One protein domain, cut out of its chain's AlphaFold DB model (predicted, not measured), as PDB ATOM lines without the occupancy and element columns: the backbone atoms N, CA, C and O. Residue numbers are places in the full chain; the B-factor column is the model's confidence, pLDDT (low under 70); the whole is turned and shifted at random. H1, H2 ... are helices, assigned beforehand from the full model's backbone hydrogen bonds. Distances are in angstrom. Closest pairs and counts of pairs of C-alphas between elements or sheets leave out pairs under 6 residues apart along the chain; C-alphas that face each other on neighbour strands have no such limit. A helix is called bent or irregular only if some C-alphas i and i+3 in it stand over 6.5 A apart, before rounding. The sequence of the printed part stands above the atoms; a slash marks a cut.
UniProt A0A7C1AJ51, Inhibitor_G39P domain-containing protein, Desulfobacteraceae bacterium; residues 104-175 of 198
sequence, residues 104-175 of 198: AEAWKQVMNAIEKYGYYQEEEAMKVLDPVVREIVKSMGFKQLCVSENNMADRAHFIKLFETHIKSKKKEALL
ATOM      1  N   ALA A 104      27.515 -10.022  38.791       90.69
ATOM      2  CA  ALA A 104      27.858  -9.222  37.621       90.69
ATOM      3  C   ALA A 104      28.530  -7.889  37.994       90.69
ATOM      4  O   ALA A 104      29.551  -7.540  37.405       90.69
ATOM      5  N   GLU A 105      27.996  -7.161  38.979       92.75
ATOM      6  CA  GLU A 105      28.618  -5.933  39.492       92.75
ATOM      7  C   GLU A 105      29.969  -6.223  40.148       92.75
ATOM      8  O   GLU A 105      30.924  -5.480  39.930       92.75
ATOM      9  N   ALA A 106      30.064  -7.328  40.889       93.62
ATOM     10  CA  ALA A 106      31.296  -7.808  41.497       93.62
ATOM     11  C   ALA A 106      32.381  -8.052  40.442       93.62
ATOM     12  O   ALA A 106      33.476  -7.507  40.546       93.62
ATOM     13  N   TRP A 107      32.059  -8.798  39.382       95.69
ATOM     14  CA  TRP A 107      32.995  -9.039  38.284       95.69
ATOM     15  C   TRP A 107      33.371  -7.751  37.547       95.69
ATOM     16  O   TRP A 107      34.535  -7.539  37.216       95.69
ATOM     17  N   LYS A 108      32.410  -6.843  37.342       94.94
ATOM     18  CA  LYS A 108      32.682  -5.534  36.738       94.94
ATOM     19  C   LYS A 108      33.680  -4.721  37.567       94.94
ATOM     20  O   LYS A 108      34.548  -4.079  36.988       94.94
ATOM     21  N   GLN A 109      33.596  -4.761  38.900       94.88
ATOM     22  CA  GLN A 109      34.595  -4.112  39.756       94.88
ATOM     23  C   GLN A 109      36.001  -4.680  39.533       94.88
ATOM     24  O   GLN A 109      36.949  -3.901  39.473       94.88
ATOM     25  N   VAL A 110      36.135  -6.002  39.369       95.56
ATOM     26  CA  VAL A 110      37.426  -6.644  39.065       95.56
ATOM     27  C   VAL A 110      37.976  -6.144  37.733       95.56
ATOM     28  O   VAL A 110      39.108  -5.672  37.689       95.56
ATOM     29  N   MET A 111      37.166  -6.162  36.672       96.00
ATOM     30  CA  MET A 111      37.598  -5.698  35.348       96.00
ATOM     31  C   MET A 111      38.017  -4.226  35.362       96.00
ATOM     32  O   MET A 111      39.083  -3.892  34.857       96.00
ATOM     33  N   ASN A 112      37.236  -3.362  36.018       95.50
ATOM     34  CA  ASN A 112      37.580  -1.948  36.167       95.50
ATOM     35  C   ASN A 112      38.899  -1.754  36.936       95.50
ATOM     36  O   ASN A 112      39.653  -0.825  36.654       95.50
ATOM     37  N   ALA A 113      39.171  -2.598  37.934       95.31
ATOM     38  CA  ALA A 113      40.421  -2.545  38.682       95.31
ATOM     39  C   ALA A 113      41.611  -2.994  37.819       95.31
ATOM     40  O   ALA A 113      42.653  -2.344  37.850       95.31
ATOM     41  N   ILE A 114      41.448  -4.049  37.016       95.19
ATOM     42  CA  ILE A 114      42.471  -4.513  36.065       95.19
ATOM     43  C   ILE A 114      42.769  -3.424  35.029       95.19
ATOM     44  O   ILE A 114      43.930  -3.094  34.817       95.19
ATOM     45  N   GLU A 115      41.737  -2.817  34.442       94.12
ATOM     46  CA  GLU A 115      41.883  -1.757  33.438       94.12
ATOM     47  C   GLU A 115      42.588  -0.514  34.003       94.12
ATOM     48  O   GLU A 115      43.440   0.077  33.343       94.12
ATOM     49  N   LYS A 116      42.259  -0.122  35.240       95.19
ATOM     50  CA  LYS A 116      42.769   1.112  35.848       95.19
ATOM     51  C   LYS A 116      44.174   0.984  36.439       95.19
ATOM     52  O   LYS A 116      44.945   1.933  36.356       95.19
ATOM     53  N   TYR A 117      44.468  -0.133  37.098       94.88
ATOM     54  CA  TYR A 117      45.697  -0.311  37.883       94.88
ATOM     55  C   TYR A 117      46.704  -1.240  37.191       94.88
ATOM     56  O   TYR A 117      47.916  -1.107  37.373       94.88
ATOM     57  N   GLY A 118      46.214  -2.173  36.372       92.25
ATOM     58  CA  GLY A 118      47.041  -3.135  35.658       92.25
ATOM     59  C   GLY A 118      47.925  -3.987  36.570       92.25
ATOM     60  O   GLY A 118      47.789  -4.022  37.791       92.25
ATOM     61  N   TYR A 119      48.884  -4.674  35.956       91.81
ATOM     62  CA  TYR A 119      49.728  -5.667  36.625       91.81
ATOM     63  C   TYR A 119      50.576  -5.111  37.785       91.81
ATOM     64  O   TYR A 119      50.815  -5.796  38.782       91.81
ATOM     65  N   TYR A 120      51.054  -3.870  37.661       91.75
ATOM     66  CA  TYR A 120      52.055  -3.302  38.571       91.75
ATOM     67  C   TYR A 120      51.465  -2.668  39.836       91.75
ATOM     68  O   TYR A 120      52.187  -2.511  40.817       91.75
ATOM     69  N   GLN A 121      50.175  -2.322  39.846       92.56
ATOM     70  CA  GLN A 121      49.541  -1.585  40.949       92.56
ATOM     71  C   GLN A 121      48.512  -2.437  41.712       92.56
ATOM     72  O   GLN A 121      47.446  -1.959  42.100       92.56
ATOM     73  N   GLU A 122      48.842  -3.709  41.959       93.00
ATOM     74  CA  GLU A 122      47.973  -4.657  42.673       93.00
ATOM     75  C   GLU A 122      47.513  -4.136  44.045       93.00
ATOM     76  O   GLU A 122      46.341  -4.263  44.394       93.00
ATOM     77  N   GLU A 123      48.403  -3.520  44.826       93.12
ATOM     78  CA  GLU A 123      48.051  -3.038  46.167       93.12
ATOM     79  C   GLU A 123      46.960  -1.959  46.138       93.12
ATOM     80  O   GLU A 123      46.035  -1.988  46.953       93.12
ATOM     81  N   GLU A 124      47.033  -1.037  45.177       93.19
ATOM     82  CA  GLU A 124      46.037   0.021  45.000       93.19
ATOM     83  C   GLU A 124      44.726  -0.532  44.433       93.19
ATOM     84  O   GLU A 124      43.645  -0.165  44.905       93.19
ATOM     85  N   ALA A 125      44.806  -1.496  43.509       92.06
ATOM     86  CA  ALA A 125      43.638  -2.212  43.007       92.06
ATOM     87  C   ALA A 125      42.861  -2.884  44.147       92.06
ATOM     88  O   ALA A 125      41.647  -2.709  44.275       92.06
ATOM     89  N   MET A 126      43.565  -3.591  45.036       92.69
ATOM     90  CA  MET A 126      42.955  -4.297  46.160       92.69
ATOM     91  C   MET A 126      42.233  -3.357  47.127       92.69
ATOM     92  O   MET A 126      41.184  -3.731  47.649       92.69
ATOM     93  N   LYS A 127      42.748  -2.144  47.369       93.69
ATOM     94  CA  LYS A 127      42.133  -1.173  48.294       93.69
ATOM     95  C   LYS A 127      40.761  -0.690  47.824       93.69
ATOM     96  O   LYS A 127      39.902  -0.434  48.665       93.69
ATOM     97  N   VAL A 128      40.548  -0.596  46.511       92.62
ATOM     98  CA  VAL A 128      39.299  -0.082  45.921       92.62
ATOM     99  C   VAL A 128      38.213  -1.153  45.795       92.62
ATOM    100  O   VAL A 128      37.030  -0.817  45.783       92.62
ATOM    101  N   LEU A 129      38.586  -2.434  45.742       92.31
ATOM    102  CA  LEU A 129      37.623  -3.534  45.679       92.31
ATOM    103  C   LEU A 129      36.811  -3.664  46.973       92.31
ATOM    104  O   LEU A 129      37.348  -3.502  48.079       92.31
ATOM    105  N   ASP A 130      35.538  -4.039  46.815       91.19
ATOM    106  CA  ASP A 130      34.679  -4.481  47.914       91.19
ATOM    107  C   ASP A 130      35.369  -5.597  48.728       91.19
ATOM    108  O   ASP A 130      36.051  -6.439  48.134       91.19
ATOM    109  N   PRO A 131      35.222  -5.645  50.068       89.62
ATOM    110  CA  PRO A 131      35.902  -6.635  50.902       89.62
ATOM    111  C   PRO A 131      35.708  -8.088  50.445       89.62
ATOM    112  O   PRO A 131      36.669  -8.857  50.467       89.62
ATOM    113  N   VAL A 132      34.507  -8.457  49.983       89.19
ATOM    114  CA  VAL A 132      34.218  -9.818  49.501       89.19
ATOM    115  C   VAL A 132      34.944 -10.083  48.185       89.19
ATOM    116  O   VAL A 132      35.593 -11.116  48.022       89.19
ATOM    117  N   VAL A 133      34.876  -9.129  47.256       93.31
ATOM    118  CA  VAL A 133      35.541  -9.229  45.949       93.31
ATOM    119  C   VAL A 133      37.054  -9.303  46.130       93.31
ATOM    120  O   VAL A 133      37.707 -10.138  45.512       93.31
ATOM    121  N   ARG A 134      37.610  -8.501  47.039       94.38
ATOM    122  CA  ARG A 134      39.033  -8.489  47.381       94.38
ATOM    123  C   ARG A 134      39.522  -9.844  47.886       94.38
ATOM    124  O   ARG A 134      40.586 -10.282  47.466       94.38
ATOM    125  N   GLU A 135      38.786 -10.507  48.777       92.62
ATOM    126  CA  GLU A 135      39.166 -11.841  49.275       92.62
ATOM    127  C   GLU A 135      39.224 -12.881  48.147       92.62
ATOM    128  O   GLU A 135      40.160 -13.678  48.091       92.62
ATOM    129  N   ILE A 136      38.263 -12.843  47.220       94.31
ATOM    130  CA  ILE A 136      38.197 -13.771  46.082       94.31
ATOM    131  C   ILE A 136      39.301 -13.472  45.064       94.31
ATOM    132  O   ILE A 136      39.991 -14.375  44.606       94.31
ATOM    133  N   VAL A 137      39.518 -12.201  44.730       95.00
ATOM    134  CA  VAL A 137      40.577 -11.803  43.793       95.00
ATOM    135  C   VAL A 137      41.960 -12.132  44.359       95.00
ATOM    136  O   VAL A 137      42.831 -12.568  43.613       95.00
ATOM    137  N   LYS A 138      42.162 -12.013  45.679       94.19
ATOM    138  CA  LYS A 138      43.396 -12.467  46.339       94.19
ATOM    139  C   LYS A 138      43.622 -13.971  46.212       94.19
ATOM    140  O   LYS A 138      44.769 -14.376  46.060       94.19
ATOM    141  N   SER A 139      42.573 -14.794  46.285       92.81
ATOM    142  CA  SER A 139      42.721 -16.249  46.143       92.81
ATOM    143  C   SER A 139      42.939 -16.686  44.693       92.81
ATOM    144  O   SER A 139      43.651 -17.658  44.462       92.81
ATOM    145  N   MET A 140      42.371 -15.961  43.724       94.12
ATOM    146  CA  MET A 140      42.618 -16.183  42.293       94.12
ATOM    147  C   MET A 140      43.989 -15.663  41.838       94.12
ATOM    148  O   MET A 140      44.600 -16.251  40.951       94.12
ATOM    149  N   GLY A 141      44.462 -14.578  42.453       94.06
ATOM    150  CA  GLY A 141      45.679 -13.867  42.077       94.06
ATOM    151  C   GLY A 141      45.407 -12.761  41.053       94.06
ATOM    152  O   GLY A 141      45.095 -13.015  39.891       94.06
ATOM    153  N   PHE A 142      45.534 -11.497  41.467       94.56
ATOM    154  CA  PHE A 142      45.209 -10.348  40.609       94.56
ATOM    155  C   PHE A 142      46.159 -10.208  39.422       94.56
ATOM    156  O   PHE A 142      45.734  -9.921  38.305       94.56
ATOM    157  N   LYS A 143      47.448 -10.464  39.646       93.06
ATOM    158  CA  LYS A 143      48.462 -10.459  38.589       93.06
ATOM    159  C   LYS A 143      48.180 -11.509  37.521       93.06
ATOM    160  O   LYS A 143      48.328 -11.208  36.343       93.06
ATOM    161  N   GLN A 144      47.738 -12.700  37.925       93.50
ATOM    162  CA  GLN A 144      47.325 -13.768  37.015       93.50
ATOM    163  C   GLN A 144      46.126 -13.328  36.172       93.50
ATOM    164  O   GLN A 144      46.154 -13.491  34.958       93.50
ATOM    165  N   LEU A 145      45.130 -12.688  36.792       94.12
ATOM    166  CA  LEU A 145      43.980 -12.131  36.074       94.12
ATOM    167  C   LEU A 145      44.372 -11.036  35.070       94.12
ATOM    168  O   LEU A 145      43.747 -10.927  34.024       94.12
ATOM    169  N   CYS A 146      45.408 -10.241  35.354       93.50
ATOM    170  CA  CYS A 146      45.872  -9.190  34.440       93.50
ATOM    171  C   CYS A 146      46.539  -9.734  33.167       93.50
ATOM    172  O   CYS A 146      46.510  -9.058  32.143       93.50
ATOM    173  N   VAL A 147      47.185 -10.903  33.237       93.62
ATOM    174  CA  VAL A 147      47.924 -11.503  32.106       93.62
ATOM    175  C   VAL A 147      47.174 -12.653  31.439       93.62
ATOM    176  O   VAL A 147      47.665 -13.222  30.469       93.62
ATOM    177  N   SER A 148      46.013 -13.030  31.970       92.44
ATOM    178  CA  SER A 148      45.229 -14.141  31.447       92.44
ATOM    179  C   SER A 148      44.618 -13.803  30.090       92.44
ATOM    180  O   SER A 148      44.006 -12.755  29.895       92.44
ATOM    181  N   GLU A 149      44.733 -14.739  29.152       91.62
ATOM    182  CA  GLU A 149      44.121 -14.637  27.825       91.62
ATOM    183  C   GLU A 149      42.698 -15.222  27.801       91.62
ATOM    184  O   GLU A 149      41.945 -15.012  26.848       91.62
ATOM    185  N   ASN A 150      42.289 -15.939  28.858       93.56
ATOM    186  CA  ASN A 150      41.000 -16.626  28.925       93.56
ATOM    187  C   ASN A 150      40.041 -15.985  29.938       93.56
ATOM    188  O   ASN A 150      39.619 -16.592  30.926       93.56
ATOM    189  N   ASN A 151      39.604 -14.769  29.612       89.88
ATOM    190  CA  ASN A 151      38.655 -13.997  30.419       89.88
ATOM    191  C   ASN A 151      37.340 -14.743  30.723       89.88
ATOM    192  O   ASN A 151      36.708 -14.505  31.754       89.88
ATOM    193  N   MET A 152      36.891 -15.637  29.832       93.06
ATOM    194  CA  MET A 152      35.676 -16.426  30.059       93.06
ATOM    195  C   MET A 152      35.870 -17.461  31.170       93.06
ATOM    196  O   MET A 152      34.991 -17.600  32.026       93.06
ATOM    197  N   ALA A 153      37.009 -18.159  31.178       94.44
ATOM    198  CA  ALA A 153      37.347 -19.113  32.230       94.44
ATOM    199  C   ALA A 153      37.534 -18.410  33.581       94.44
ATOM    200  O   ALA A 153      36.983 -18.867  34.584       94.44
ATOM    201  N   ASP A 154      38.214 -17.262  33.597       95.06
ATOM    202  CA  ASP A 154      38.412 -16.481  34.821       95.06
ATOM    203  C   ASP A 154      37.092 -15.990  35.398       95.06
ATOM    204  O   ASP A 154      36.832 -16.148  36.593       95.06
ATOM    205  N   ARG A 155      36.200 -15.479  34.542       95.31
ATOM    206  CA  ARG A 155      34.857 -15.076  34.955       95.31
ATOM    207  C   ARG A 155      34.073 -16.251  35.537       95.31
ATOM    208  O   ARG A 155      33.422 -16.090  36.567       95.31
ATOM    209  N   ALA A 156      34.114 -17.422  34.902       95.62
ATOM    210  CA  ALA A 156      33.419 -18.608  35.400       95.62
ATOM    211  C   ALA A 156      33.974 -19.066  36.761       95.62
ATOM    212  O   ALA A 156      33.205 -19.379  37.675       95.62
ATOM    213  N   HIS A 157      35.299 -19.052  36.920       95.44
ATOM    214  CA  HIS A 157      35.950 -19.389  38.181       95.44
ATOM    215  C   HIS A 157      35.594 -18.382  39.283       95.44
ATOM    216  O   HIS A 157      35.212 -18.787  40.384       95.44
ATOM    217  N   PHE A 158      35.605 -17.085  38.966       96.38
ATOM    218  CA  PHE A 158      35.185 -16.028  39.879       96.38
ATOM    219  C   PHE A 158      33.734 -16.200  40.332       96.38
ATOM    220  O   PHE A 158      33.471 -16.173  41.532       96.38
ATOM    221  N   ILE A 159      32.794 -16.429  39.403       94.69
ATOM    222  CA  ILE A 159      31.374 -16.656  39.723       94.69
ATOM    223  C   ILE A 159      31.240 -17.806  40.726       94.69
ATOM    224  O   ILE A 159      30.587 -17.654  41.759       94.69
ATOM    225  N   LYS A 160      31.918 -18.932  40.472       94.88
ATOM    226  CA  LYS A 160      31.883 -20.106  41.352       94.88
ATOM    227  C   LYS A 160      32.409 -19.796  42.757       94.88
ATOM    228  O   LYS A 160      31.799 -20.210  43.750       94.88
ATOM    229  N   LEU A 161      33.533 -19.085  42.861       94.00
ATOM    230  CA  LEU A 161      34.118 -18.703  44.149       94.00
ATOM    231  C   LEU A 161      33.224 -17.710  44.897       94.00
ATOM    232  O   LEU A 161      32.983 -17.884  46.091       94.00
ATOM    233  N   PHE A 162      32.675 -16.726  44.187       92.81
ATOM    234  CA  PHE A 162      31.765 -15.731  44.739       92.81
ATOM    235  C   PHE A 162      30.498 -16.374  45.301       92.81
ATOM    236  O   PHE A 162      30.159 -16.164  46.464       92.81
ATOM    237  N   GLU A 163      29.829 -17.233  44.534       90.38
ATOM    238  CA  GLU A 163      28.643 -17.953  45.007       90.38
ATOM    239  C   GLU A 163      28.946 -18.831  46.227       90.38
ATOM    240  O   GLU A 163      28.172 -18.857  47.188       90.38
ATOM    241  N   THR A 164      30.093 -19.517  46.224       90.75
ATOM    242  CA  THR A 164      30.535 -20.353  47.349       90.75
ATOM    243  C   THR A 164      30.792 -19.519  48.605       90.75
ATOM    244  O   THR A 164      30.375 -19.908  49.703       90.75
ATOM    245  N   HIS A 165      31.435 -18.360  48.456       88.94
ATOM    246  CA  HIS A 165      31.723 -17.440  49.555       88.94
ATOM    247  C   HIS A 165      30.434 -16.869  50.147       88.94
ATOM    248  O   HIS A 165      30.179 -17.039  51.339       88.94
ATOM    249  N   ILE A 166      29.544 -16.338  49.304       85.25
ATOM    250  CA  ILE A 166      28.236 -15.813  49.720       85.25
ATOM    251  C   ILE A 166      27.405 -16.897  50.409       85.25
ATOM    252  O   ILE A 166      26.791 -16.650  51.448       85.25
ATOM    253  N   LYS A 167      27.392 -18.123  49.874       85.25
ATOM    254  CA  LYS A 167      26.690 -19.257  50.488       85.25
ATOM    255  C   LYS A 167      27.255 -19.591  51.868       85.25
ATOM    256  O   LYS A 167      26.480 -19.865  52.783       85.25
ATOM    257  N   SER A 168      28.574 -19.551  52.032       84.31
ATOM    258  CA  SER A 168      29.239 -19.815  53.314       84.31
ATOM    259  C   SER A 168      28.943 -18.716  54.332       84.31
ATOM    260  O   SER A 168      28.459 -19.014  55.422       84.31
ATOM    261  N   LYS A 169      29.081 -17.446  53.942       82.25
ATOM    262  CA  LYS A 169      28.758 -16.298  54.799       82.25
ATOM    263  C   LYS A 169      27.286 -16.273  55.214       82.25
ATOM    264  O   LYS A 169      26.977 -16.038  56.380       82.25
ATOM    265  N   LYS A 170      26.363 -16.602  54.301       81.19
ATOM    266  CA  LYS A 170      24.937 -16.771  54.630       81.19
ATOM    267  C   LYS A 170      24.723 -17.887  55.654       81.19
ATOM    268  O   LYS A 170      23.994 -17.677  56.617       81.19
ATOM    269  N   LYS A 171      25.362 -19.051  55.487       81.94
ATOM    270  CA  LYS A 171      25.274 -20.158  56.458       81.94
ATOM    271  C   LYS A 171      25.799 -19.759  57.837       81.94
ATOM    272  O   LYS A 171      25.148 -20.054  58.833       81.94
ATOM    273  N   GLU A 172      26.934 -19.072  57.896       81.88
ATOM    274  CA  GLU A 172      27.507 -18.570  59.149       81.88
ATOM    275  C   GLU A 172      26.575 -17.560  59.828       81.88
ATOM    276  O   GLU A 172      26.309 -17.671  61.025       81.88
ATOM    277  N   ALA A 173      26.008 -16.629  59.058       80.81
ATOM    278  CA  ALA A 173      25.073 -15.626  59.560       80.81
ATOM    279  C   ALA A 173      23.739 -16.226  60.044       80.81
ATOM    280  O   ALA A 173      23.103 -15.662  60.935       80.81
ATOM    281  N   LEU A 174      23.308 -17.365  59.484       82.31
ATOM    282  CA  LEU A 174      22.086 -18.064  59.906       82.31
ATOM    283  C   LEU A 174      22.231 -18.719  61.278       82.31
ATOM    284  O   LEU A 174      21.226 -18.911  61.961       82.31
ATOM    285  N   LEU A 175      23.451 -19.088  61.676       83.38
ATOM    286  CA  LEU A 175      23.696 -19.788  62.931       83.38
ATOM    287  C   LEU A 175      23.641 -18.808  64.112       83.38
ATOM    288  O   LEU A 175      24.494 -17.925  64.217       83.38
TER     289      LEU A 175
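AT A GLANCE: This is residues 104 to 175 of the 198 residues of the protein "Inhibitor_G39P domain-containing protein" of Desulfobacteraceae bacterium (UniProt A0A7C1AJ51). A long helix, H5, runs along one side of a small cluster of four shorter helices, H1 to H4, set at varied angles to one another. Residues 170 to 175, of which 170 to 174 belong to H5, stick out past the cluster as a free arm. The printed part has 72 residues with five named helices, H1 to H5 in chain order, and no named strand; its class is all helix. It is compact, with a radius of gyration of the C-alphas of 12.5 A, yet elongated, spanning 41 by 25 by 19 A.

HOW THE PARTS SIT: H5, residues 151 to 174, touches H3, residues 131 to 140, with residues 158 to 162 alone, at a steep tilt of 50 degrees, opposite ways; their closest C-alphas, of Ile 136 and Leu 161, are 6.7 A apart. H1, residues 104 to 117, is the hub. With Trp 107 alone it only just touches H5, with 3 pairs of C-alphas within 8 A, the closest those of Trp 107 and Arg 155, 7.1 A apart. With residues 113 to 117 alone it touches H2, residues 119 to 128, at a steep tilt of 49 degrees; the closest C-alphas, of Ala 113 and Ala 125, are 5.4 A apart. H2 touches H4, residues 142 to 147, the closest C-alphas being those of Tyr 119 and Lys 143, 5.3 A apart. H2 and H5 are apart. Every O i to N i+4 pair is within hydrogen-bond range in H1, H3, H4 and H5, but 3 of 6 in H2, which is irregular: C-alphas 120 and 123 are 8.6 A apart.

IN THESE COORDINATES: H5 is 34.1 A long from first to last C-alpha, H1 19.9 A, H2 15.0 A, H3 14.5 A and H4 9.0 A. C-alpha 104, where H1 begins, is at (27.858, -9.222, 37.621); H5 runs from C-alpha 151 at (38.655, -13.997, 30.419) to C-alpha 174 at (22.086, -18.064, 59.906).

THE WHOLE: The two C-alphas farthest apart, of Glu 149 and Leu 175, are 40.9 A apart. The printed part has no cut, and its four links are tight. Mean pLDDT of the printed part is 91.9, and no printed residue is under 70.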